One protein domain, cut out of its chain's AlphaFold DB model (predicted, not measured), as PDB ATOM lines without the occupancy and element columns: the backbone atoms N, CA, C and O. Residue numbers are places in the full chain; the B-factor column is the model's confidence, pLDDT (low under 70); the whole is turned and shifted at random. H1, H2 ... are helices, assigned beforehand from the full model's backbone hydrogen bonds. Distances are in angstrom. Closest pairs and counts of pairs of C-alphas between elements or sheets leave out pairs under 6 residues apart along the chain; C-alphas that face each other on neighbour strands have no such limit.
ATOM      1  N   GLU A   2     223.237 173.707 320.087       76.62
ATOM      2  CA  GLU A   2     223.256 172.542 319.190       76.62
ATOM      3  C   GLU A   2     224.684 172.346 318.671       76.62
ATOM      4  O   GLU A   2     225.321 173.304 318.229       76.62
ATOM      5  N   GLU A   3     225.220 171.132 318.810       87.19
ATOM      6  CA  GLU A   3     226.540 170.803 318.280       87.19
ATOM      7  C   GLU A   3     226.440 170.755 316.752       87.19
ATOM      8  O   GLU A   3     225.714 169.930 316.197       87.19
ATOM      9  N   LEU A   4     227.142 171.662 316.065       91.94
ATOM     10  CA  LEU A   4     227.271 171.589 314.609       91.94
ATOM     11  C   LEU A   4     227.964 170.266 314.224       91.94
ATOM     12  O   LEU A   4     228.905 169.866 314.922       91.94
ATOM     13  N   PRO A   5     227.563 169.614 313.113       94.56
ATOM     14  CA  PRO A   5     228.248 168.430 312.595       94.56
ATOM     15  C   PRO A   5     229.745 168.678 312.348       94.56
ATOM     16  O   PRO A   5     230.145 169.791 311.991       94.56
ATOM     17  N   LEU A   6     230.581 167.647 312.519       92.31
ATOM     18  CA  LEU A   6     232.044 167.750 312.375       92.31
ATOM     19  C   LEU A   6     232.461 168.238 310.984       92.31
ATOM     20  O   LEU A   6     233.418 168.996 310.860       92.31
ATOM     21  N   GLU A   7     231.716 167.857 309.953       94.81
ATOM     22  CA  GLU A   7     231.937 168.245 308.562       94.81
ATOM     23  C   GLU A   7     231.848 169.763 308.386       94.81
ATOM     24  O   GLU A   7     232.663 170.358 307.685       94.81
ATOM     25  N   ILE A   8     230.903 170.410 309.077       95.50
ATOM     26  CA  ILE A   8     230.748 171.868 309.038       95.50
ATOM     27  C   ILE A   8     231.939 172.542 309.712       95.50
ATOM     28  O   ILE A   8     232.457 173.529 309.197       95.50
ATOM     29  N   TRP A   9     232.421 171.997 310.830       94.69
ATOM     30  CA  TRP A   9     233.617 172.524 311.477       94.69
ATOM     31  C   TRP A   9     234.860 172.416 310.590       94.69
ATOM     32  O   TRP A   9     235.626 173.375 310.524       94.69
ATOM     33  N   PHE A  10     235.037 171.304 309.869       94.12
ATOM     34  CA  PHE A  10     236.136 171.166 308.911       94.12
ATOM     35  C   PHE A  10     236.045 172.195 307.777       94.12
ATOM     36  O   PHE A  10     237.039 172.868 307.511       94.12
ATOM     37  N   LEU A  11     234.857 172.416 307.204       95.94
ATOM     38  CA  LEU A  11     234.652 173.458 306.188       95.94
ATOM     39  C   LEU A  11     234.976 174.864 306.713       95.94
ATOM     40  O   LEU A  11     235.574 175.663 306.003       95.94
ATOM     41  N   ILE A  12     234.632 175.176 307.970       95.19
ATOM     42  CA  ILE A  12     234.993 176.467 308.584       95.19
ATOM     43  C   ILE A  12     236.518 176.611 308.687       95.19
ATOM     44  O   ILE A  12     237.051 177.691 308.438       95.19
ATOM     45  N   THR A  13     237.230 175.535 309.028       96.12
ATOM     46  CA  THR A  13     238.689 175.582 309.212       96.12
ATOM     47  C   THR A  13     239.475 175.760 307.919       96.12
ATOM     48  O   THR A  13     240.618 176.203 307.986       96.12
ATOM     49  N   GLU A  14     238.879 175.490 306.754       95.75
ATOM     50  CA  GLU A  14     239.501 175.770 305.451       95.75
ATOM     51  C   GLU A  14     239.726 177.272 305.217       95.75
ATOM     52  O   GLU A  14     240.603 177.654 304.447       95.75
ATOM     53  N   PHE A  15     238.979 178.134 305.915       96.44
ATOM     54  CA  PHE A  15     239.130 179.589 305.836       96.44
ATOM     55  C   PHE A  15     240.134 180.159 306.843       96.44
ATOM     56  O   PHE A  15     240.316 181.375 306.888       96.44
ATOM     57  N   PHE A  16     240.736 179.324 307.694       95.69
ATOM     58  CA  PHE A  16     241.578 179.783 308.795       95.69
ATOM     59  C   PHE A  16     243.050 179.614 308.441       95.69
ATOM     60  O   PHE A  16     243.495 178.547 308.012       95.69
ATOM     61  N   THR A  17     243.835 180.650 308.710       95.25
ATOM     62  CA  THR A  17     245.288 180.517 308.757       95.25
ATOM     63  C   THR A  17     245.718 179.724 309.996       95.25
ATOM     64  O   THR A  17     244.950 179.470 310.929       95.25
ATOM     65  N   ASP A  18     246.988 179.329 310.035       92.88
ATOM     66  CA  ASP A  18     247.623 178.744 311.219       92.88
ATOM     67  C   ASP A  18     247.460 179.644 312.451       92.88
ATOM     68  O   ASP A  18     247.179 179.153 313.544       92.88
ATOM     69  N   GLU A  19     247.583 180.956 312.258       94.69
ATOM     70  CA  GLU A  19     247.446 181.959 313.309       94.69
ATOM     71  C   GLU A  19     246.002 182.070 313.811       94.69
ATOM     72  O   GLU A  19     245.770 182.055 315.024       94.69
ATOM     73  N   ASP A  20     245.024 182.078 312.900       95.88
ATOM     74  CA  ASP A  20     243.601 182.090 313.257       95.88
ATOM     75  C   ASP A  20     243.243 180.882 314.120       95.88
ATOM     76  O   ASP A  20     242.592 181.025 315.157       95.88
ATOM     77  N   LEU A  21     243.737 179.695 313.746       95.31
ATOM     78  CA  LEU A  21     243.535 178.471 314.519       95.31
ATOM     79  C   LEU A  21     244.077 178.588 315.943       95.31
ATOM     80  O   LEU A  21     243.438 178.074 316.859       95.31
ATOM     81  N   TYR A  22     245.204 179.271 316.157       94.44
ATOM     82  CA  TYR A  22     245.735 179.505 317.501       94.44
ATOM     83  C   TYR A  22     244.877 180.475 318.312       94.44
ATOM     84  O   TYR A  22     244.667 180.245 319.506       94.44
ATOM     85  N   ASN A  23     244.335 181.507 317.667       96.00
ATOM     86  CA  ASN A  23     243.479 182.501 318.313       96.00
ATOM     87  C   ASN A  23     242.127 181.920 318.752       96.00
ATOM     88  O   ASN A  23     241.549 182.382 319.736       96.00
ATOM     89  N   VAL A  24     241.640 180.867 318.084       96.19
ATOM     90  CA  VAL A  24     240.351 180.234 318.410       96.19
ATOM     91  C   VAL A  24     240.447 178.980 319.288       96.19
ATOM     92  O   VAL A  24     239.418 178.375 319.587       96.19
ATOM     93  N   ILE A  25     241.639 178.593 319.768       96.44
ATOM     94  CA  ILE A  25     241.828 177.410 320.642       96.44
ATOM     95  C   ILE A  25     240.904 177.443 321.870       96.44
ATOM     96  O   ILE A  25     240.461 176.397 322.337       96.44
ATOM     97  N   GLY A  26     240.598 178.633 322.397       96.25
ATOM     98  CA  GLY A  26     239.731 178.807 323.566       96.25
ATOM     99  C   GLY A  26     238.226 178.770 323.281       96.25
ATOM    100  O   GLY A  26     237.446 178.794 324.230       96.25
ATOM    101  N   VAL A  27     237.801 178.730 322.012       95.06
ATOM    102  CA  VAL A  27     236.383 178.866 321.633       95.06
ATOM    103  C   VAL A  27     235.587 177.608 321.976       95.06
ATOM    104  O   VAL A  27     234.519 177.695 322.577       95.06
ATOM    105  N   ASN A  28     236.082 176.431 321.588       94.31
ATOM    106  CA  ASN A  28     235.445 175.149 321.886       94.31
ATOM    107  C   ASN A  28     236.459 173.989 321.823       94.31
ATOM    108  O   ASN A  28     237.600 174.155 321.392       94.31
ATOM    109  N   ARG A  29     236.028 172.783 322.220       93.94
ATOM    110  CA  ARG A  29     236.881 171.579 322.245       93.94
ATOM    111  C   ARG A  29     237.406 171.168 320.862       93.94
ATOM    112  O   ARG A  29     238.497 170.605 320.781       93.94
ATOM    113  N   PHE A  30     236.647 171.417 319.792       95.06
ATOM    114  CA  PHE A  30     237.069 171.100 318.428       95.06
ATOM    115  C   PHE A  30     238.268 171.967 318.019       95.06
ATOM    116  O   PHE A  30     239.334 171.421 317.728       95.06
ATOM    117  N   PHE A  31     238.144 173.297 318.109       96.12
ATOM    118  CA  PHE A  31     239.242 174.221 317.805       96.12
ATOM    119  C   PHE A  31     240.417 174.054 318.764       96.12
ATOM    120  O   PHE A  31     241.564 174.128 318.330       96.12
ATOM    121  N   PHE A  32     240.152 173.741 320.038       96.38
ATOM    122  CA  PHE A  32     241.205 173.391 320.983       96.38
ATOM    123  C   PHE A  32     242.043 172.215 320.470       96.38
ATOM    124  O   PHE A  32     243.261 172.319 320.364       96.38
ATOM    125  N   ASN A  33     241.406 171.096 320.110       96.50
ATOM    126  CA  ASN A  33     242.123 169.914 319.633       96.50
ATOM    127  C   ASN A  33     242.836 170.156 318.304       96.50
ATOM    128  O   ASN A  33     243.967 169.701 318.148       96.50
ATOM    129  N   LEU A  34     242.193 170.858 317.370       96.44
ATOM    130  CA  LEU A  34     242.776 171.164 316.069       96.44
ATOM    131  C   LEU A  34     243.991 172.087 316.207       96.44
ATOM    132  O   LEU A  34     245.064 171.763 315.704       96.44
ATOM    133  N   GLY A  35     243.849 173.187 316.949       96.56
ATOM    134  CA  GLY A  35     244.935 174.130 317.190       96.56
ATOM    135  C   GLY A  35     246.080 173.508 317.991       96.56
ATOM    136  O   GLY A  35     247.238 173.720 317.650       96.56
ATOM    137  N   MET A  36     245.791 172.668 318.993       96.94
ATOM    138  CA  MET A  36     246.825 171.935 319.738       96.94
ATOM    139  C   MET A  36     247.530 170.886 318.869       96.94
ATOM    140  O   MET A  36     248.753 170.796 318.917       96.94
ATOM    141  N   ASN A  37     246.800 170.118 318.051       96.81
ATOM    142  CA  ASN A  37     247.415 169.187 317.101       96.81
ATOM    143  C   ASN A  37     248.331 169.928 316.140       96.81
ATOM    144  O   ASN A  37     249.466 169.517 315.970       96.81
ATOM    145  N   LYS A  38     247.876 171.043 315.565       95.56
ATOM    146  CA  LYS A  38     248.676 171.844 314.636       95.56
ATOM    147  C   LYS A  38     249.925 172.426 315.301       95.56
ATOM    148  O   LYS A  38     251.019 172.257 314.779       95.56
ATOM    149  N   LYS A  39     249.768 173.011 316.493       95.38
ATOM    150  CA  LYS A  39     250.848 173.634 317.274       95.38
ATOM    151  C   LYS A  39     251.970 172.672 317.654       95.38
ATOM    152  O   LYS A  39     253.121 173.084 317.718       95.38
ATOM    153  N   TYR A  40     251.612 171.438 318.002       96.75
ATOM    154  CA  TYR A  40     252.542 170.443 318.538       96.75
ATOM    155  C   TYR A  40     252.850 169.315 317.552       96.75
ATOM    156  O   TYR A  40     253.568 168.392 317.917       96.75
ATOM    157  N   ARG A  41     252.328 169.373 316.317       96.94
ATOM    158  CA  ARG A  41     252.540 168.335 315.298       96.94
ATOM    159  C   ARG A  41     254.022 168.126 315.020       96.94
ATOM    160  O   ARG A  41     254.460 166.983 314.938       96.94
TER     161      ARG A  41
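Overview. This is residues 2 to 41 of the 461 residues of an uncharacterized protein of Coprinopsis cinerea (strain Okayama-7 / 130 / ATCC MYA-4618 / FGSC 9003) (UniProt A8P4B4). Two short helices, H2 and H3, pack on each other at a steep angle of 50 degrees, and a third, H1, is set off from this pair, coming close to each of the two at one pair of C-alphas without clearly touching either. The printed part has 40 residues with three named helices, H1, H2, H3, and no named strand; its class is all helix. It is compact, with a radius of gyration of the C-alphas of 9.7 A, and spans 28 by 18 by 16 A.

Arrangement. H1, residues 6 to 13, is close but not clearly touching to H2, residues 18 to 23, about perpendicular at 74 degrees; the closest C-alphas, of Thr 13 and Leu 21, are 7.7 A apart. H2 and H3, residues 29 to 40, touch at a steep tilt of 50 degrees, opposite ways; their closest C-alphas, of Leu 21 and Gly 35, are 5.3 A apart. In H1, H2 and H3 every O i to N i+4 pair is within hydrogen-bond range.

Along the chain. H1 measures 10.7 A from C-alpha 6 at (232.044, 167.750, 312.375), H2 9.0 A, and H3 16.1 A to C-alpha 40 at (252.542, 170.443, 318.538).

Size, cuts and confidence. The printed part has no cut, both links are tight, and no printed residue is under 70 in pLDDT.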